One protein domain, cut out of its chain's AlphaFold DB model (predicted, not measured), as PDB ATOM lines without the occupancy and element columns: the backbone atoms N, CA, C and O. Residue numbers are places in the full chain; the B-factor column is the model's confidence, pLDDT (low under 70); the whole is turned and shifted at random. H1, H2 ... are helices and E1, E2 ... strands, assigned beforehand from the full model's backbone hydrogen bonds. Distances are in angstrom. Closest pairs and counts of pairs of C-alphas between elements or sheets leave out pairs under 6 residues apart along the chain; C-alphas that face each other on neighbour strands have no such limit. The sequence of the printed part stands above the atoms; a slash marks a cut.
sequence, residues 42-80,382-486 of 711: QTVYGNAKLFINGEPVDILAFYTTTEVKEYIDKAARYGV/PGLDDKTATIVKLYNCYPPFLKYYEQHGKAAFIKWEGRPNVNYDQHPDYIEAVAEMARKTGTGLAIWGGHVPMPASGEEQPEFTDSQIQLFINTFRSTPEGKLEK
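Overview. This is residues 42 to 80 and 382 to 486 of the 711 residues of the protein "Glyco_hydro_42 domain-containing protein" of Candidatus Verstraetearchaeota archaeon (UniProt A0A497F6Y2). A small parallel sheet of three strands, E4, E6 and E5, has helices H4 and H5 side by side over one face, with H1 over its edge strand E4 and H3 packed beside its other edge strand E5. H2 packs on H4, a small three-stranded sheet of E1, E2 and E3 sits at the end where E5 begins, and a long loop, residues 449 to 465, lies at the opposite end. The printed part has 144 residues, with five named helices and six named strands in the order E1 E2 E3 E4 H1 H2 H3 E5 H4 E6 H5. The class is mixed, helices and strands; the sheet E1 E2 E3 is antiparallel and the sheet E4 E6 E5 is parallel. The whole is compact, with a radius of gyration of the C-alphas of 15.2 A and a rounded outline spanning 41 by 36 by 28 A.

Along the chain. E1, residues 42 to 44, begins with C-alpha 42 at (-10.749, 52.786, 69.150). E2, residues 47 to 52, is 15.5 A long, and E3 is residues 55 to 57. E4, residues 60 to 64, is 13.4 A long, and H1, residues 68 to 78, is 15.3 A long. After the cut come H2, residues 386 to 394, and H3, residues 400 to 407, each 11.0 A long. E5, residues 411 to 418, is the longest strand, 23.2 A from C-alpha 411 at (-11.094, 45.869, 73.515) to C-alpha 418. H4, residues 428 to 440, is 18.2 A long, and E6, residues 444 to 448, is 13.5 A long. H5, residues 466 to 478, is 17.9 A long and ends with C-alpha 478 at (-22.447, 51.810, 89.557).

Arrangement. In the sheet E4 E6 E5, E6 is the inner strand. E4 and E6 are parallel at 26 degrees, with N 63 and O 447 2.9 A apart, within hydrogen-bond range. E6 and E5 are parallel at 28 degrees, with N 446 and O 414 at 2.8 A. E5, H4 and E6 form a strand-helix-strand unit, two parallel neighbour strands joined through a helix, and its crossover is right-handed. H4 is on the sheet at a height of 10.2 A, over E6 and E5. H5 is on the same face, over E6, at a height of 10.6 A. H4 and H5 touch, closest at the C-alphas of Ala 435 and Phe 476, 4.9 A, and run the same way at a shallow tilt of 34.6 degrees, only just short of steep. H1 lies over E4 on that face too, at a height of 8.3 A; it is close to H5 but not clearly touching, the C-alphas of Tyr 78 and Gln 470 being the closest at 7.3 A. H2 is not on the sheet, but touches H4 at a steep tilt of 52 degrees, closest at the C-alphas of Ala 389 and Tyr 430, 5.1 A. The closest C-alphas of H3 and E5 are those of Leu 402 and Ala 412, 5.7 A apart. E1, E2 and E3 form a meander, each strand the antiparallel neighbour of the one before. In the hairpin of E1 and E2, N 44 and O 47 are 2.9 A apart; in that of E2 and E3, N 57 and O 50 are 2.9 A apart. The closest C-alphas of E2 and E5 are those of Ala 48 and Ala 411, 4.7 A. E3 runs on into E4 across a break of 2 residues, at 60 degrees. In H1, H2, H3, H4 and H5 every O i to N i+4 pair is within hydrogen-bond range.

Size, cuts and confidence. The two C-alphas farthest apart are those of Gly 54 and Ser 457, 45.5 A. Residues 81 to 381 are not printed, and C-alphas 80 and 382 stand 20.0 A apart across this cut, in the link from H1 to H2. Of the links that are printed whole, the one from E6 to H5, 17 residues, is long. The mean pLDDT of the printed part is 93.3, and residues 455 to 456 are under 70.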
ATOM      1  N   GLN A  42     -11.658  51.649  69.134       97.44
ATOM      2  CA  GLN A  42     -10.749  52.786  69.150       97.44
ATOM      3  C   GLN A  42     -10.332  53.102  70.584       97.44
ATOM      4  O   GLN A  42     -11.150  53.087  71.503       97.44
ATOM      5  N   THR A  43      -9.059  53.445  70.774       95.88
ATOM      6  CA  THR A  43      -8.576  53.914  72.071       95.88
ATOM      7  C   THR A  43      -9.056  55.338  72.340       95.88
ATOM      8  O   THR A  43      -8.688  56.269  71.620       95.88
ATOM      9  N   VAL A  44      -9.851  55.522  73.395       93.62
ATOM     10  CA  VAL A  44     -10.345  56.828  73.851       93.62
ATOM     11  C   VAL A  44     -10.194  56.913  75.368       93.62
ATOM     12  O   VAL A  44     -10.461  55.959  76.089       93.62
ATOM     13  N   TYR A  45      -9.673  58.044  75.853       88.38
ATOM     14  CA  TYR A  45      -9.332  58.264  77.269       88.38
ATOM     15  C   TYR A  45      -8.389  57.209  77.889       88.38
ATOM     16  O   TYR A  45      -8.294  57.103  79.109       88.38
ATOM     17  N   GLY A  46      -7.636  56.483  77.054       88.56
ATOM     18  CA  GLY A  46      -6.694  55.441  77.474       88.56
ATOM     19  C   GLY A  46      -7.250  54.014  77.466       88.56
ATOM     20  O   GLY A  46      -6.463  53.099  77.662       88.56
ATOM     21  N   ASN A  47      -8.543  53.819  77.183       94.50
ATOM     22  CA  ASN A  47      -9.179  52.497  77.092       94.50
ATOM     23  C   ASN A  47      -9.485  52.150  75.633       94.50
ATOM     24  O   ASN A  47      -9.919  53.021  74.873       94.50
ATOM     25  N   ALA A  48      -9.292  50.894  75.233       97.19
ATOM     26  CA  ALA A  48      -9.730  50.381  73.941       97.19
ATOM     27  C   ALA A  48     -11.248  50.147  73.987       97.19
ATOM     28  O   ALA A  48     -11.744  49.152  74.506       97.19
ATOM     29  N   LYS A  49     -12.017  51.104  73.459       97.38
ATOM     30  CA  LYS A  49     -13.481  51.094  73.537       97.38
ATOM     31  C   LYS A  49     -14.111  50.558  72.266       97.38
ATOM     32  O   LYS A  49     -13.665  50.880  71.168       97.38
ATOM     33  N   LEU A  50     -15.183  49.785  72.432       98.38
ATOM     34  CA  LEU A  50     -16.099  49.451  71.350       98.38
ATOM     35  C   LEU A  50     -16.935  50.686  71.005       98.38
ATOM     36  O   LEU A  50     -17.438  51.367  71.895       98.38
ATOM     37  N   PHE A  51     -17.092  50.949  69.716       98.50
ATOM     38  CA  PHE A  51     -17.939  52.001  69.176       98.50
ATOM     39  C   PHE A  51     -19.092  51.396  68.388       98.50
ATOM     40  O   PHE A  51     -18.900  50.401  67.691       98.50
ATOM     41  N   ILE A  52     -20.258  52.034  68.455       98.00
ATOM     42  CA  ILE A  52     -21.404  51.771  67.581       98.00
ATOM     43  C   ILE A  52     -21.834  53.107  66.984       98.00
ATOM     44  O   ILE A  52     -22.156  54.041  67.710       98.00
ATOM     45  N   ASN A  53     -21.803  53.220  65.655       96.38
ATOM     46  CA  ASN A  53     -22.196  54.430  64.919       96.38
ATOM     47  C   ASN A  53     -21.500  55.725  65.391       96.38
ATOM     48  O   ASN A  53     -22.062  56.810  65.281       96.38
ATOM     49  N   GLY A  54     -20.257  55.619  65.873       96.00
ATOM     50  CA  GLY A  54     -19.467  56.763  66.339       96.00
ATOM     51  C   GLY A  54     -19.544  57.032  67.843       96.00
ATOM     52  O   GLY A  54     -18.739  57.815  68.339       96.00
ATOM     53  N   GLU A  55     -20.406  56.326  68.576       96.81
ATOM     54  CA  GLU A  55     -20.545  56.471  70.027       96.81
ATOM     55  C   GLU A  55     -19.840  55.332  70.781       96.81
ATOM     56  O   GLU A  55     -20.010  54.165  70.408       96.81
ATOM     57  N   PRO A  56     -19.053  55.628  71.834       96.69
ATOM     58  CA  PRO A  56     -18.434  54.601  72.659       96.69
ATOM     59  C   PRO A  56     -19.492  53.889  73.506       96.69
ATOM     60  O   PRO A  56     -20.349  54.525  74.119       96.69
ATOM     61  N   VAL A  57     -19.396  52.566  73.591       96.31
ATOM     62  CA  VAL A  57     -20.304  51.726  74.376       96.31
ATOM     63  C   VAL A  57     -19.533  50.825  75.333       96.31
ATOM     64  O   VAL A  57     -18.407  50.400  75.059       96.31
ATOM     65  N   ASP A  58     -20.156  50.511  76.466       95.69
ATOM     66  CA  ASP A  58     -19.622  49.526  77.398       95.69
ATOM     67  C   ASP A  58     -19.945  48.107  76.926       95.69
ATOM     68  O   ASP A  58     -21.074  47.790  76.549       95.69
ATOM     69  N   ILE A  59     -18.944  47.231  76.987       97.38
ATOM     70  CA  ILE A  59     -19.114  45.815  76.677       97.38
ATOM     71  C   ILE A  59     -19.740  45.139  77.896       97.38
ATOM     72  O   ILE A  59     -19.049  44.755  78.838       97.38
ATOM     73  N   LEU A  60     -21.059  44.996  77.858       97.12
ATOM     74  CA  LEU A  60     -21.835  44.165  78.766       97.12
ATOM     75  C   LEU A  60     -22.610  43.167  77.912       97.12
ATOM     76  O   LEU A  60     -23.429  43.593  77.100       97.12
ATOM     77  N   ALA A  61     -22.343  41.869  78.046       97.31
ATOM     78  CA  ALA A  61     -22.867  40.870  77.113       97.31
ATOM     79  C   ALA A  61     -23.387  39.592  77.782       97.31
ATOM     80  O   ALA A  61     -22.996  39.240  78.894       97.31
ATOM     81  N   PHE A  62     -24.216  38.850  77.051       96.81
ATOM     82  CA  PHE A  62     -24.485  37.443  77.340       96.81
ATOM     83  C   PHE A  62     -23.783  36.543  76.333       96.81
ATOM     84  O   PHE A  62     -23.682  36.857  75.147       96.81
ATOM     85  N   TYR A  63     -23.324  35.392  76.807       91.31
ATOM     86  CA  TYR A  63     -22.805  34.336  75.951       91.31
ATOM     87  C   TYR A  63     -23.756  33.144  76.006       91.31
ATOM     88  O   TYR A  63     -23.903  32.509  77.052       91.31
ATOM     89  N   THR A  64     -24.417  32.863  74.884       85.81
ATOM     90  CA  THR A  64     -25.567  31.953  74.846       85.81
ATOM     91  C   THR A  64     -25.178  30.653  74.157       85.81
ATOM     92  O   THR A  64     -24.866  30.643  72.962       85.81
ATOM     93  N   THR A  65     -25.174  29.550  74.902       71.06
ATOM     94  CA  THR A  65     -24.938  28.198  74.366       71.06
ATOM     95  C   THR A  65     -26.232  27.449  74.087       71.06
ATOM     96  O   THR A  65     -26.297  26.682  73.127       71.06
ATOM     97  N   THR A  66     -27.254  27.717  74.889       72.00
ATOM     98  CA  THR A  66     -28.625  27.215  74.786       72.00
ATOM     99  C   THR A  66     -29.593  28.398  74.912       72.00
ATOM    100  O   THR A  66     -29.181  29.501  75.265       72.00
ATOM    101  N   GLU A  67     -30.861  28.202  74.535       86.56
ATOM    102  CA  GLU A  67     -31.952  29.147  74.859       86.56
ATOM    103  C   GLU A  67     -31.746  30.589  74.357       86.56
ATOM    104  O   GLU A  67     -32.077  31.572  75.014       86.56
ATOM    105  N   VAL A  68     -31.241  30.728  73.128       92.62
ATOM    106  CA  VAL A  68     -30.911  32.021  72.495       92.62
ATOM    107  C   VAL A  68     -32.015  33.079  72.655       92.62
ATOM    108  O   VAL A  68     -31.721  34.225  72.987       92.62
ATOM    109  N   LYS A  69     -33.291  32.711  72.456       94.81
ATOM    110  CA  LYS A  69     -34.423  33.648  72.582       94.81
ATOM    111  C   LYS A  69     -34.600  34.164  74.012       94.81
ATOM    112  O   LYS A  69     -34.826  35.357  74.186       94.81
ATOM    113  N   GLU A  70     -34.438  33.305  75.017       94.56
ATOM    114  CA  GLU A  70     -34.528  33.708  76.422       94.56
ATOM    115  C   GLU A  70     -33.438  34.717  76.777       94.56
ATOM    116  O   GLU A  70     -33.717  35.737  77.402       94.56
ATOM    117  N   TYR A  71     -32.204  34.486  76.332       95.56
ATOM    118  CA  TYR A  71     -31.110  35.415  76.600       95.56
ATOM    119  C   TYR A  71     -31.227  36.727  75.829       95.56
ATOM    120  O   TYR A  71     -30.815  37.761  76.349       95.56
ATOM    121  N   ILE A  72     -31.832  36.727  74.638       97.38
ATOM    122  CA  ILE A  72     -32.236  37.969  73.962       97.38
ATOM    123  C   ILE A  72     -33.271  38.718  74.818       97.38
ATOM    124  O   ILE A  72     -33.156  39.928  75.005       97.38
ATOM    125  N   ASP A  73     -34.245  38.022  75.407       96.88
ATOM    126  CA  ASP A  73     -35.223  38.650  76.299       96.88
ATOM    127  C   ASP A  73     -34.607  39.170  77.601       96.88
ATOM    128  O   ASP A  73     -34.948  40.274  78.035       96.88
ATOM    129  N   LYS A  74     -33.678  38.420  78.209       95.88
ATOM    130  CA  LYS A  74     -32.880  38.873  79.358       95.88
ATOM    131  C   LYS A  74     -32.039  40.092  78.969       95.88
ATOM    132  O   LYS A  74     -32.015  41.068  79.716       95.88
ATOM    133  N   ALA A  75     -31.404  40.091  77.796       97.00
ATOM    134  CA  ALA A  75     -30.599  41.218  77.332       97.00
ATOM    135  C   ALA A  75     -31.431  42.494  77.195       97.00
ATOM    136  O   ALA A  75     -31.065  43.519  77.771       97.00
ATOM    137  N   ALA A  76     -32.588  42.403  76.537       96.94
ATOM    138  CA  ALA A  76     -33.527  43.511  76.409       96.94
ATOM    139  C   ALA A  76     -34.034  43.990  77.781       96.94
ATOM    140  O   ALA A  76     -34.103  45.188  78.045       96.94
ATOM    141  N   ARG A  77     -34.361  43.056  78.688       96.81
ATOM    142  CA  ARG A  77     -34.854  43.364  80.040       96.81
ATOM    143  C   ARG A  77     -33.821  44.112  80.883       96.81
ATOM    144  O   ARG A  77     -34.188  45.049  81.586       96.81
ATOM    145  N   TYR A  78     -32.559  43.691  80.836       96.00
ATOM    146  CA  TYR A  78     -31.500  44.227  81.694       96.00
ATOM    147  C   TYR A  78     -30.644  45.320  81.021       96.00
ATOM    148  O   TYR A  78     -29.794  45.941  81.671       96.00
ATOM    149  N   GLY A  79     -30.875  45.601  79.734       94.75
ATOM    150  CA  GLY A  79     -30.111  46.570  78.940       94.75
ATOM    151  C   GLY A  79     -28.678  46.109  78.652       94.75
ATOM    152  O   GLY A  79     -27.741  46.903  78.728       94.75
ATOM    153  N   VAL A  80     -28.489  44.813  78.427       95.69
ATOM    154  CA  VAL A  80     -27.200  44.229  78.027       95.69
ATOM    155  C   VAL A  80     -26.983  44.512  76.541       95.69
ATOM    156  O   VAL A  80     -27.922  44.415  75.757       95.69
ATOM    157  N   PRO A 382     -12.877  32.262  82.278       88.69
ATOM    158  CA  PRO A 382     -12.652  31.642  83.568       88.69
ATOM    159  C   PRO A 382     -13.986  31.421  84.286       88.69
ATOM    160  O   PRO A 382     -14.911  32.233  84.203       88.69
ATOM    161  N   GLY A 383     -14.070  30.342  85.057       91.31
ATOM    162  CA  GLY A 383     -15.198  30.171  85.963       91.31
ATOM    163  C   GLY A 383     -15.032  30.962  87.246       91.31
ATOM    164  O   GLY A 383     -13.915  31.189  87.709       91.31
ATOM    165  N   LEU A 384     -16.164  31.370  87.805       94.81
ATOM    166  CA  LEU A 384     -16.223  32.150  89.026       94.81
ATOM    167  C   LEU A 384     -16.315  31.222  90.241       94.81
ATOM    168  O   LEU A 384     -17.370  30.658  90.525       94.81
ATOM    169  N   ASP A 385     -15.207  31.077  90.958       93.44
ATOM    170  CA  ASP A 385     -15.096  30.332  92.212       93.44
ATOM    171  C   ASP A 385     -14.402  31.168  93.303       93.44
ATOM    172  O   ASP A 385     -13.930  32.279  93.050       93.44
ATOM    173  N   ASP A 386     -14.337  30.626  94.523       92.81
ATOM    174  CA  ASP A 386     -13.694  31.266  95.680       92.81
ATOM    175  C   ASP A 386     -12.235  31.659  95.403       92.81
ATOM    176  O   ASP A 386     -11.809  32.771  95.717       92.81
ATOM    177  N   LYS A 387     -11.473  30.778  94.741       89.50
ATOM    178  CA  LYS A 387     -10.072  31.047  94.401       89.50
ATOM    179  C   LYS A 387      -9.960  32.268  93.492       89.50
ATOM    180  O   LYS A 387      -9.118  33.136  93.723       89.50
ATOM    181  N   THR A 388     -10.794  32.331  92.459       91.00
ATOM    182  CA  THR A 388     -10.787  33.431  91.496       91.00
ATOM    183  C   THR A 388     -11.231  34.736  92.151       91.00
ATOM    184  O   THR A 388     -10.543  35.748  92.015       91.00
ATOM    185  N   ALA A 389     -12.311  34.704  92.934       92.25
ATOM    186  CA  ALA A 389     -12.788  35.862  93.682       92.25
ATOM    187  C   ALA A 389     -11.746  36.366  94.695       92.25
ATOM    188  O   ALA A 389     -11.502  37.568  94.779       92.25
ATOM    189  N   THR A 390     -11.065  35.462  95.404       89.19
ATOM    190  CA  THR A 390      -9.987  35.784  96.350       89.19
ATOM    191  C   THR A 390      -8.823  36.498  95.668       89.19
ATOM    192  O   THR A 390      -8.369  37.533  96.160       89.19
ATOM    193  N   ILE A 391      -8.357  35.996  94.519       88.69
ATOM    194  CA  ILE A 391      -7.268  36.632  93.758       88.69
ATOM    195  C   ILE A 391      -7.659  38.054  93.339       88.69
ATOM    196  O   ILE A 391      -6.871  38.986  93.506       88.69
ATOM    197  N   VAL A 392      -8.885  38.243  92.851       91.44
ATOM    198  CA  VAL A 392      -9.366  39.561  92.419       91.44
ATOM    199  C   VAL A 392      -9.527  40.514  93.602       91.44
ATOM    200  O   VAL A 392      -8.988  41.621  93.592       91.44
ATOM    201  N   LYS A 393     -10.229  40.077  94.646       88.75
ATOM    202  CA  LYS A 393     -10.649  40.920  95.769       88.75
ATOM    203  C   LYS A 393      -9.534  41.176  96.776       88.75
ATOM    204  O   LYS A 393      -9.307  42.317  97.164       88.75
ATOM    205  N   LEU A 394      -8.863  40.121  97.237       83.44
ATOM    206  CA  LEU A 394      -7.895  40.219  98.333       83.44
ATOM    207  C   LEU A 394      -6.499  40.569  97.831       83.44
ATOM    208  O   LEU A 394      -5.758  41.252  98.536       83.44
ATOM    209  N   TYR A 395      -6.130  40.113  96.630       84.88
ATOM    210  CA  TYR A 395      -4.787  40.350  96.088       84.88
ATOM    211  C   TYR A 395      -4.746  41.540  95.128       84.88
ATOM    212  O   TYR A 395      -3.670  41.873  94.639       84.88
ATOM    213  N   ASN A 396      -5.894  42.191  94.881       86.94
ATOM    214  CA  ASN A 396      -6.046  43.302  93.938       86.94
ATOM    215  C   ASN A 396      -5.382  42.985  92.583       86.94
ATOM    216  O   ASN A 396      -4.634  43.786  92.014       86.94
ATOM    217  N   CYS A 397      -5.597  41.752  92.126       92.38
ATOM    218  CA  CYS A 397      -4.945  41.159  90.973       92.38
ATOM    219  C   CYS A 397      -5.984  40.902  89.886       92.38
ATOM    220  O   CYS A 397      -7.055  40.365  90.146       92.38
ATOM    221  N   TYR A 398      -5.654  41.236  88.648       93.88
ATOM    222  CA  TYR A 398      -6.504  40.977  87.489       93.88
ATOM    223  C   TYR A 398      -5.730  40.139  86.462       93.88
ATOM    224  O   TYR A 398      -4.498  40.100  86.509       93.88
ATOM    225  N   PRO A 399      -6.406  39.438  85.537       92.38
ATOM    226  CA  PRO A 399      -5.715  38.656  84.517       92.38
ATOM    227  C   PRO A 399      -4.854  39.536  83.584       92.38
ATOM    228  O   PRO A 399      -5.385  40.482  82.998       92.38
ATOM    229  N   PRO A 400      -3.564  39.213  83.357       93.19
ATOM    230  CA  PRO A 400      -2.644  40.061  82.584       93.19
ATOM    231  C   PRO A 400      -3.074  40.277  81.125       93.19
ATOM    232  O   PRO A 400      -2.694  41.275  80.512       93.19
ATOM    233  N   PHE A 401      -3.899  39.382  80.564       93.69
ATOM    234  CA  PHE A 401      -4.409  39.528  79.197       93.69
ATOM    235  C   PHE A 401      -5.214  40.823  79.010       93.69
ATOM    236  O   PHE A 401      -5.100  41.434  77.953       93.69
ATOM    237  N   LEU A 402      -5.973  41.262  80.027       95.62
ATOM    238  CA  LEU A 402      -6.764  42.494  79.952       95.62
ATOM    239  C   LEU A 402      -5.858  43.671  79.601       95.62
ATOM    240  O   LEU A 402      -6.085  44.372  78.622       95.62
ATOM    241  N   LYS A 403      -4.771  43.821  80.357       96.06
ATOM    242  CA  LYS A 403      -3.821  44.914  80.172       96.06
ATOM    243  C   LYS A 403      -3.081  44.824  78.858       96.06
ATOM    244  O   LYS A 403      -2.993  45.826  78.155       96.06
ATOM    245  N   TYR A 404      -2.586  43.635  78.523       96.56
ATOM    246  CA  TYR A 404      -1.846  43.440  77.286       96.56
ATOM    247  C   TYR A 404      -2.672  43.873  76.072       96.56
ATOM    248  O   TYR A 404      -2.224  44.701  75.286       96.56
ATOM    249  N   TYR A 405      -3.900  43.376  75.935       97.25
ATOM    250  CA  TYR A 405      -4.714  43.652  74.754       97.25
ATOM    251  C   TYR A 405      -5.255  45.087  74.709       97.25
ATOM    252  O   TYR A 405      -5.205  45.700  73.641       97.25
ATOM    253  N   GLU A 406      -5.650  45.666  75.847       95.94
ATOM    254  CA  GLU A 406      -6.047  47.082  75.925       95.94
ATOM    255  C   GLU A 406      -4.906  48.012  75.481       95.94
ATOM    256  O   GLU A 406      -5.110  48.917  74.666       95.94
ATOM    257  N   GLN A 407      -3.670  47.744  75.927       94.94
ATOM    258  CA  GLN A 407      -2.475  48.492  75.510       94.94
ATOM    259  C   GLN A 407      -2.153  48.336  74.014       94.94
ATOM    260  O   GLN A 407      -1.490  49.196  73.435       94.94
ATOM    261  N   HIS A 408      -2.659  47.277  73.378       96.00
ATOM    262  CA  HIS A 408      -2.538  47.012  71.944       96.00
ATOM    263  C   HIS A 408      -3.776  47.446  71.143       96.00
ATOM    264  O   HIS A 408      -3.939  47.056  69.985       96.00
ATOM    265  N   GLY A 409      -4.655  48.262  71.738       96.44
ATOM    266  CA  GLY A 409      -5.826  48.817  71.059       96.44
ATOM    267  C   GLY A 409      -6.902  47.779  70.735       96.44
ATOM    268  O   GLY A 409      -7.699  47.995  69.822       96.44
ATOM    269  N   LYS A 410      -6.919  46.651  71.452       97.81
ATOM    270  CA  LYS A 410      -7.959  45.622  71.369       97.81
ATOM    271  C   LYS A 410      -8.856  45.744  72.593       97.81
ATOM    272  O   LYS A 410      -8.350  45.709  73.710       97.81
ATOM    273  N   ALA A 411     -10.166  45.844  72.390       98.06
ATOM    274  CA  ALA A 411     -11.094  45.869  73.515       98.06
ATOM    275  C   ALA A 411     -11.131  44.480  74.161       98.06
ATOM    276  O   ALA A 411     -11.294  43.478  73.458       98.06
ATOM    277  N   ALA A 412     -10.983  44.402  75.479       97.56
ATOM    278  CA  ALA A 412     -10.949  43.136  76.201       97.56
ATOM    279  C   ALA A 412     -12.162  42.964  77.125       97.56
ATOM    280  O   ALA A 412     -12.676  43.929  77.692       97.56
ATOM    281  N   PHE A 413     -12.613  41.725  77.322       97.38
ATOM    282  CA  PHE A 413     -13.594  41.395  78.359       97.38
ATOM    283  C   PHE A 413     -13.412  39.984  78.922       97.38
ATOM    284  O   PHE A 413     -12.744  39.137  78.328       97.38
ATOM    285  N   ILE A 414     -14.026  39.713  80.074       96.62
ATOM    286  CA  ILE A 414     -14.113  38.356  80.630       96.62
ATOM    287  C   ILE A 414     -15.541  37.837  80.516       96.62
ATOM    288  O   ILE A 414     -16.479  38.514  80.932       96.62
ATOM    289  N   LYS A 415     -15.693  36.619  79.985       94.56
ATOM    290  CA  LYS A 415     -16.935  35.841  80.041       94.56
ATOM    291  C   LYS A 415     -16.913  34.943  81.278       94.56
ATOM    292  O   LYS A 415     -16.191  33.951  81.287       94.56
ATOM    293  N   TRP A 416     -17.714  35.252  82.291       95.50
ATOM    294  CA  TRP A 416     -17.753  34.471  83.528       95.50
ATOM    295  C   TRP A 416     -18.636  33.237  83.415       95.50
ATOM    296  O   TRP A 416     -19.785  33.311  82.977       95.50
ATOM    297  N   GLU A 417     -18.076  32.107  83.838       92.69
ATOM    298  CA  GLU A 417     -18.736  30.803  83.866       92.69
ATOM    299  C   GLU A 417     -19.197  30.468  85.289       92.69
ATOM    300  O   GLU A 417     -18.413  30.582  86.235       92.69
ATOM    301  N   GLY A 418     -20.442  30.019  85.451       93.19
ATOM    302  CA  GLY A 418     -20.889  29.442  86.716       93.19
ATOM    303  C   GLY A 418     -20.095  28.173  87.037       93.19
ATOM    304  O   GLY A 418     -19.794  27.372  86.147       93.19
ATOM    305  N   ARG A 419     -19.736  27.967  88.307       92.88
ATOM    306  CA  ARG A 419     -19.045  26.752  88.761       92.88
ATOM    307  C   ARG A 419     -19.967  25.887  89.622       92.88
ATOM    308  O   ARG A 419     -20.620  26.419  90.522       92.88
ATOM    309  N   PRO A 420     -20.007  24.559  89.386       89.38
ATOM    310  CA  PRO A 420     -20.695  23.645  90.288       89.38
ATOM    311  C   PRO A 420     -20.194  23.819  91.723       89.38
ATOM    312  O   PRO A 420     -19.011  24.080  91.947       89.38
ATOM    313  N   ASN A 421     -21.089  23.638  92.694       89.44
ATOM    314  CA  ASN A 421     -20.800  23.715  94.133       89.44
ATOM    315  C   ASN A 421     -20.480  25.117  94.685       89.44
ATOM    316  O   ASN A 421     -20.114  25.232  95.854       89.44
ATOM    317  N   VAL A 422     -20.659  26.186  93.902       94.25
ATOM    318  CA  VAL A 422     -20.569  27.565  94.404       94.25
ATOM    319  C   VAL A 422     -21.969  28.104  94.690       94.25
ATOM    320  O   VAL A 422     -22.827  28.130  93.812       94.25
ATOM    321  N   ASN A 423     -22.203  28.557  95.924       95.00
ATOM    322  CA  ASN A 423     -23.442  29.234  96.301       95.00
ATOM    323  C   ASN A 423     -23.261  30.756  96.213       95.00
ATOM    324  O   ASN A 423     -22.842  31.395  97.177       95.00
ATOM    325  N   TYR A 424     -23.583  31.336  95.056       96.19
ATOM    326  CA  TYR A 424     -23.438  32.776  94.826       96.19
ATOM    327  C   TYR A 424     -24.382  33.639  95.677       96.19
ATOM    328  O   TYR A 424     -24.077  34.804  95.902       96.19
ATOM    329  N   ASP A 425     -25.480  33.092  96.211       95.75
ATOM    330  CA  ASP A 425     -26.369  33.846  97.109       95.75
ATOM    331  C   ASP A 425     -25.758  34.011  98.511       95.75
ATOM    332  O   ASP A 425     -26.028  34.992  99.202       95.75
ATOM    333  N   GLN A 426     -24.907  33.068  98.931       96.69
ATOM    334  CA  GLN A 426     -24.100  33.190 100.154       96.69
ATOM    335  C   GLN A 426     -22.798  33.969  99.928       96.69
ATOM    336  O   GLN A 426     -22.226  34.477 100.891       96.69
ATOM    337  N   HIS A 427     -22.363  34.083  98.672       96.06
ATOM    338  CA  HIS A 427     -21.146  34.778  98.255       96.06
ATOM    339  C   HIS A 427     -21.411  35.809  97.142       96.06
ATOM    340  O   HIS A 427     -20.802  35.733  96.066       96.06
ATOM    341  N   PRO A 428     -22.316  36.787  97.361       96.94
ATOM    342  CA  PRO A 428     -22.593  37.827  96.366       96.94
ATOM    343  C   PRO A 428     -21.346  38.670  96.072       96.94
ATOM    344  O   PRO A 428     -21.176  39.187  94.967       96.94
ATOM    345  N   ASP A 429     -20.422  38.731  97.029       97.00
ATOM    346  CA  ASP A 429     -19.162  39.443  96.914       97.00
ATOM    347  C   ASP A 429     -18.235  38.871  95.827       97.00
ATOM    348  O   ASP A 429     -17.358  39.585  95.343       97.00
ATOM    349  N   TYR A 430     -18.435  37.622  95.388       97.12
ATOM    350  CA  TYR A 430     -17.686  37.055  94.259       97.12
ATOM    351  C   TYR A 430     -18.090  37.721  92.943       97.12
ATOM    352  O   TYR A 430     -17.231  38.068  92.133       97.12
ATOM    353  N   ILE A 431     -19.395  37.928  92.754       97.88
ATOM    354  CA  ILE A 431     -19.964  38.620  91.594       97.88
ATOM    355  C   ILE A 431     -19.542  40.090  91.608       97.88
ATOM    356  O   ILE A 431     -19.085  40.617  90.591       97.88
ATOM    357  N   GLU A 432     -19.656  40.740  92.768       97.94
ATOM    358  CA  GLU A 432     -19.270  42.141  92.926       97.94
ATOM    359  C   GLU A 432     -17.794  42.351  92.588       97.94
ATOM    360  O   GLU A 432     -17.474  43.221  91.781       97.94
ATOM    361  N   ALA A 433     -16.901  41.508  93.119       97.25
ATOM    362  CA  ALA A 433     -15.463  41.625  92.895       97.25
ATOM    363  C   ALA A 433     -15.094  41.623  91.404       97.25
ATOM    364  O   ALA A 433     -14.306  42.459  90.956       97.25
ATOM    365  N   VAL A 434     -15.670  40.711  90.616       97.44
ATOM    366  CA  VAL A 434     -15.329  40.600  89.192       97.44
ATOM    367  C   VAL A 434     -16.005  41.659  88.322       97.44
ATOM    368  O   VAL A 434     -15.413  42.097  87.333       97.44
ATOM    369  N   ALA A 435     -17.206  42.110  88.696       98.00
ATOM    370  CA  ALA A 435     -17.889  43.214  88.026       98.00
ATOM    371  C   ALA A 435     -17.176  44.553  88.286       98.00
ATOM    372  O   ALA A 435     -16.943  45.323  87.352       98.00
ATOM    373  N   GLU A 436     -16.765  44.803  89.534       97.94
ATOM    374  CA  GLU A 436     -15.955  45.967  89.894       97.94
ATOM    375  C   GLU A 436     -14.603  45.948  89.187       97.94
ATOM    376  O   GLU A 436     -14.184  46.976  88.657       97.94
ATOM    377  N   MET A 437     -13.921  44.797  89.176       97.62
ATOM    378  CA  MET A 437     -12.639  44.639  88.492       97.62
ATOM    379  C   MET A 437     -12.780  45.007  87.018       97.62
ATOM    380  O   MET A 437     -12.042  45.877  86.569       97.62
ATOM    381  N   ALA A 438     -13.753  44.428  86.300       97.38
ATOM    382  CA  ALA A 438     -13.965  44.710  84.881       97.38
ATOM    383  C   ALA A 438     -14.100  46.218  84.608       97.38
ATOM    384  O   ALA A 438     -13.444  46.747  83.709       97.38
ATOM    385  N   ARG A 439     -14.888  46.927  85.429       97.12
ATOM    386  CA  ARG A 439     -15.112  48.367  85.268       97.12
ATOM    387  C   ARG A 439     -13.903  49.217  85.675       97.12
ATOM    388  O   ARG A 439     -13.556  50.166  84.971       97.12
ATOM    389  N   LYS A 440     -13.220  48.870  86.772       96.62
ATOM    390  CA  LYS A 440     -12.002  49.554  87.253       96.62
ATOM    391  C   LYS A 440     -10.819  49.388  86.297       96.62
ATOM    392  O   LYS A 440      -9.953  50.257  86.257       96.62
ATOM    393  N   THR A 441     -10.783  48.317  85.509       96.31
ATOM    394  CA  THR A 441      -9.777  48.121  84.457       96.31
ATOM    395  C   THR A 441     -10.166  48.751  83.116       96.31
ATOM    396  O   THR A 441      -9.358  48.726  82.195       96.31
ATOM    397  N   GLY A 442     -11.366  49.333  82.986       95.75
ATOM    398  CA  GLY A 442     -11.860  49.923  81.732       95.75
ATOM    399  C   GLY A 442     -12.383  48.901  80.710       95.75
ATOM    400  O   GLY A 442     -12.767  49.275  79.603       95.75
ATOM    401  N   THR A 443     -12.428  47.625  81.098       97.00
ATOM    402  CA  THR A 443     -12.722  46.467  80.239       97.00
ATOM    403  C   THR A 443     -14.181  46.019  80.338       97.00
ATOM    404  O   THR A 443     -14.939  46.475  81.193       97.00
ATOM    405  N   GLY A 444     -14.590  45.105  79.464       97.06
ATOM    406  CA  GLY A 444     -15.947  44.570  79.446       97.06
ATOM    407  C   GLY A 444     -16.205  43.387  80.374       97.06
ATOM    408  O   GLY A 444     -15.297  42.765  80.933       97.06
ATOM    409  N   LEU A 445     -17.478  43.009  80.432       96.75
ATOM    410  CA  LEU A 445     -18.008  41.889  81.196       96.75
ATOM    411  C   LEU A 445     -19.024  41.108  80.351       96.75
ATOM    412  O   LEU A 445     -19.928  41.691  79.757       96.75
ATOM    413  N   ALA A 446     -18.924  39.783  80.342       97.06
ATOM    414  CA  ALA A 446     -19.955  38.912  79.795       97.06
ATOM    415  C   ALA A 446     -20.355  37.820  80.791       97.06
ATOM    416  O   ALA A 446     -19.532  37.352  81.578       97.06
ATOM    417  N   ILE A 447     -21.616  37.400  80.734       96.19
ATOM    418  CA  ILE A 447     -22.184  36.373  81.613       96.19
ATOM    419  C   ILE A 447     -22.535  35.151  80.758       96.19
ATOM    420  O   ILE A 447     -23.220  35.280  79.738       96.19
ATOM    421  N   TRP A 448     -22.047  33.965  81.136       91.38
ATOM    422  CA  TRP A 448     -22.441  32.722  80.472       91.38
ATOM    423  C   TRP A 448     -23.810  32.272  80.975       91.38
ATOM    424  O   TRP A 448     -24.022  32.128  82.176       91.38
ATOM    425  N   GLY A 449     -24.707  31.977  80.042       86.69
ATOM    426  CA  GLY A 449     -25.936  31.245  80.306       86.69
ATOM    427  C   GLY A 449     -25.828  29.739  80.569       86.69
ATOM    428  O   GLY A 449     -26.697  29.012  80.131       86.69
ATOM    429  N   GLY A 450     -24.760  29.249  81.207       84.75
ATOM    430  CA  GLY A 450     -24.693  27.884  81.762       84.75
ATOM    431  C   GLY A 450     -25.073  26.707  80.840       84.75
ATOM    432  O   GLY A 450     -24.811  26.715  79.633       84.75
ATOM    433  N   HIS A 451     -25.595  25.644  81.465       84.00
ATOM    434  CA  HIS A 451     -26.065  24.390  80.851       84.00
ATOM    435  C   HIS A 451     -25.039  23.679  79.957       84.00
ATOM    436  O   HIS A 451     -25.368  22.957  79.011       84.00
ATOM    437  N   VAL A 452     -23.755  23.880  80.258       80.50
ATOM    438  CA  VAL A 452     -22.649  23.234  79.554       80.50
ATOM    439  C   VAL A 452     -21.964  22.253  80.497       80.50
ATOM    440  O   VAL A 452     -21.573  22.646  81.596       80.50
ATOM    441  N   PRO A 453     -21.786  20.981  80.099       78.50
ATOM    442  CA  PRO A 453     -21.127  19.996  80.945       78.50
ATOM    443  C   PRO A 453     -19.678  20.407  81.200       78.50
ATOM    444  O   PRO A 453     -18.946  20.740  80.272       78.50
ATOM    445  N   MET A 454     -19.232  20.358  82.446       77.69
ATOM    446  CA  MET A 454     -17.855  20.617  82.828       77.69
ATOM    447  C   MET A 454     -16.927  19.567  82.209       77.69
ATOM    448  O   MET A 454     -17.273  18.384  82.110       77.69
ATOM    449  N   PRO A 455     -15.711  19.959  81.812       65.25
ATOM    450  CA  PRO A 455     -14.713  19.009  81.347       65.25
ATOM    451  C   PRO A 455     -14.352  18.018  82.449       65.25
ATOM    452  O   PRO A 455     -14.229  18.394  83.611       65.25
ATOM    453  N   ALA A 456     -14.107  16.767  82.062       64.88
ATOM    454  CA  ALA A 456     -13.750  15.645  82.935       64.88
ATOM    455  C   ALA A 456     -14.847  15.182  83.914       64.88
ATOM    456  O   ALA A 456     -15.096  13.981  83.955       64.88
ATOM    457  N   SER A 457     -15.505  16.074  84.665       75.38
ATOM    458  CA  SER A 457     -16.574  15.678  85.599       75.38
ATOM    459  C   SER A 457     -17.915  15.440  84.907       75.38
ATOM    460  O   SER A 457     -18.704  14.627  85.377       75.38
ATOM    461  N   GLY A 458     -18.188  16.145  83.804       76.50
ATOM    462  CA  GLY A 458     -19.497  16.141  83.149       76.50
ATOM    463  C   GLY A 458     -20.587  16.888  83.928       76.50
ATOM    464  O   GLY A 458     -21.694  17.010  83.416       76.50
ATOM    465  N   GLU A 459     -20.279  17.406  85.124       85.19
ATOM    466  CA  GLU A 459     -21.206  18.200  85.938       85.19
ATOM    467  C   GLU A 459     -21.633  19.453  85.190       85.19
ATOM    468  O   GLU A 459     -20.808  20.156  84.620       85.19
ATOM    469  N   GLU A 460     -22.917  19.762  85.194       87.94
ATOM    470  CA  GLU A 460     -23.424  20.905  84.454       87.94
ATOM    471  C   GLU A 460     -23.015  22.232  85.105       87.94
ATOM    472  O   GLU A 460     -23.171  22.426  86.311       87.94
ATOM    473  N   GLN A 461     -22.489  23.161  84.303       88.62
ATOM    474  CA  GLN A 461     -22.241  24.530  84.746       88.62
ATOM    475  C   GLN A 461     -23.575  25.230  85.031       88.62
ATOM    476  O   GLN A 461     -24.408  25.306  84.121       88.62
ATOM    477  N   PRO A 462     -23.785  25.762  86.250       90.56
ATOM    478  CA  PRO A 462     -25.039  26.414  86.591       90.56
ATOM    479  C   PRO A 462     -25.208  27.727  85.824       90.56
ATOM    480  O   PRO A 462     -24.239  28.447  85.567       90.56
ATOM    481  N   GLU A 463     -26.456  28.060  85.506       91.19
ATOM    482  CA  GLU A 463     -26.815  29.422  85.128       91.19
ATOM    483  C   GLU A 463     -26.797  30.354  86.340       91.19
ATOM    484  O   GLU A 463     -27.109  29.955  87.465       91.19
ATOM    485  N   PHE A 464     -26.495  31.627  86.090       94.19
ATOM    486  CA  PHE A 464     -26.723  32.676  87.075       94.19
ATOM    487  C   PHE A 464     -28.210  33.030  87.133       94.19
ATOM    488  O   PHE A 464     -28.861  33.208  86.101       94.19
ATOM    489  N   THR A 465     -28.747  33.171  88.342       95.25
ATOM    490  CA  THR A 465     -30.148  33.562  88.551       95.25
ATOM    491  C   THR A 465     -30.397  35.012  88.122       95.25
ATOM    492  O   THR A 465     -29.472  35.819  88.033       95.25
ATOM    493  N   ASP A 466     -31.661  35.393  87.917       95.88
ATOM    494  CA  ASP A 466     -32.035  36.778  87.585       95.88
ATOM    495  C   ASP A 466     -31.507  37.801  88.616       95.88
ATOM    496  O   ASP A 466     -31.039  38.880  88.241       95.88
ATOM    497  N   SER A 467     -31.514  37.467  89.914       97.31
ATOM    498  CA  SER A 467     -30.957  38.335  90.963       97.31
ATOM    499  C   SER A 467     -29.434  38.466  90.866       97.31
ATOM    500  O   SER A 467     -28.905  39.562  91.044       97.31
ATOM    501  N   GLN A 468     -28.731  37.380  90.542       97.75
ATOM    502  CA  GLN A 468     -27.277  37.367  90.354       97.75
ATOM    503  C   GLN A 468     -26.866  38.131  89.089       97.75
ATOM    504  O   GLN A 468     -25.935  38.932  89.126       97.75
ATOM    505  N   ILE A 469     -27.600  37.957  87.986       97.44
ATOM    506  CA  ILE A 469     -27.431  38.739  86.753       97.44
ATOM    507  C   ILE A 469     -27.600  40.233  87.051       97.44
ATOM    508  O   ILE A 469     -26.752  41.042  86.674       97.44
ATOM    509  N   GLN A 470     -28.661  40.612  87.766       97.81
ATOM    510  CA  GLN A 470     -28.889  42.005  88.139       97.81
ATOM    511  C   GLN A 470     -27.752  42.553  89.015       97.81
ATOM    512  O   GLN A 470     -27.379  43.716  88.853       97.81
ATOM    513  N   LEU A 471     -27.174  41.728  89.898       98.50
ATOM    514  CA  LEU A 471     -26.020  42.096  90.719       98.50
ATOM    515  C   LEU A 471     -24.781  42.394  89.862       98.50
ATOM    516  O   LEU A 471     -24.220  43.477  90.003       98.50
ATOM    517  N   PHE A 472     -24.408  41.518  88.916       98.31
ATOM    518  CA  PHE A 472     -23.313  41.789  87.967       98.31
ATOM    519  C   PHE A 472     -23.490  43.148  87.278       98.31
ATOM    520  O   PHE A 472     -22.582  43.979  87.247       98.31
ATOM    521  N   ILE A 473     -24.683  43.366  86.721       98.25
ATOM    522  CA  ILE A 473     -24.999  44.525  85.885       98.25
ATOM    523  C   ILE A 473     -25.019  45.813  86.709       98.25
ATOM    524  O   ILE A 473     -24.448  46.823  86.289       98.25
ATOM    525  N   ASN A 474     -25.665  45.791  87.876       98.31
ATOM    526  CA  ASN A 474     -25.749  46.955  88.748       98.31
ATOM    527  C   ASN A 474     -24.374  47.338  89.273       98.31
ATOM    528  O   ASN A 474     -24.013  48.505  89.157       98.31
ATOM    529  N   THR A 475     -23.597  46.368  89.761       98.62
ATOM    530  CA  THR A 475     -22.248  46.626  90.268       98.62
ATOM    531  C   THR A 475     -21.340  47.177  89.174       98.62
ATOM    532  O   THR A 475     -20.655  48.175  89.402       98.62
ATOM    533  N   PHE A 476     -21.375  46.615  87.961       98.38
ATOM    534  CA  PHE A 476     -20.607  47.144  86.831       98.38
ATOM    535  C   PHE A 476     -20.992  48.597  86.511       98.38
ATOM    536  O   PHE A 476     -20.122  49.456  86.400       98.38
ATOM    537  N   ARG A 477     -22.293  48.901  86.407       97.31
ATOM    538  CA  ARG A 477     -22.782  50.247  86.054       97.31
ATOM    539  C   ARG A 477     -22.566  51.286  87.154       97.31
ATOM    540  O   ARG A 477     -22.351  52.454  86.837       97.31
ATOM    541  N   SER A 478     -22.652  50.896  88.426       97.75
ATOM    542  CA  SER A 478     -22.447  51.810  89.557       97.75
ATOM    543  C   SER A 478     -20.973  52.061  89.860       97.75
ATOM    544  O   SER A 478     -20.645  53.042  90.525       97.75
ATOM    545  N   THR A 479     -20.082  51.180  89.402       98.38
ATOM    546  CA  THR A 479     -18.641  51.336  89.597       98.38
ATOM    547  C   THR A 479     -18.095  52.418  88.654       98.38
ATOM    548  O   THR A 479     -18.349  52.376  87.447       98.38
ATOM    549  N   PRO A 480     -17.328  53.403  89.156       97.12
ATOM    550  CA  PRO A 480     -16.640  54.357  88.295       97.12
ATOM    551  C   PRO A 480     -15.658  53.653  87.359       97.12
ATOM    552  O   PRO A 480     -14.906  52.774  87.781       97.12
ATOM    553  N   GLU A 481     -15.651  54.060  86.092       96.31
ATOM    554  CA  GLU A 481     -14.700  53.525  85.122       96.31
ATOM    555  C   GLU A 481     -13.266  53.898  85.493       96.31
ATOM    556  O   GLU A 481     -12.972  55.066  85.760       96.31
ATOM    557  N   GLY A 482     -12.376  52.910  85.472       96.06
ATOM    558  CA  GLY A 482     -10.938  53.137  85.547       96.06
ATOM    559  C   GLY A 482     -10.240  52.826  84.225       96.06
ATOM    560  O   GLY A 482     -10.844  52.858  83.153       96.06
ATOM    561  N   LYS A 483      -8.937  52.570  84.296       95.06
ATOM    562  CA  LYS A 483      -8.100  52.251  83.136       95.06
ATOM    563  C   LYS A 483      -6.839  51.518  83.557       95.06
ATOM    564  O   LYS A 483      -6.381  51.659  84.694       95.06
ATOM    565  N   LEU A 484      -6.258  50.782  82.618       94.88
ATOM    566  CA  LEU A 484      -4.985  50.094  82.794       94.88
ATOM    567  C   LEU A 484      -3.842  50.968  82.276       94.88
ATOM    568  O   LEU A 484      -3.659  51.150  81.075       94.88
ATOM    569  N   GLU A 485      -3.065  51.525  83.200       92.75
ATOM    570  CA  GLU A 485      -1.943  52.405  82.874       92.75
ATOM    571  C   GLU A 485      -0.688  51.617  82.505       92.75
ATOM    572  O   GLU A 485      -0.428  50.531  83.023       92.75
ATOM    573  N   LYS A 486       0.145  52.205  81.645       94.38
ATOM    574  CA  LYS A 486       1.467  51.655  81.340       94.38
ATOM    575  C   LYS A 486       2.330  51.572  82.604       94.38
ATOM    576  O   LYS A 486       2.560  52.583  83.274       94.38
TER     577      LYS A 486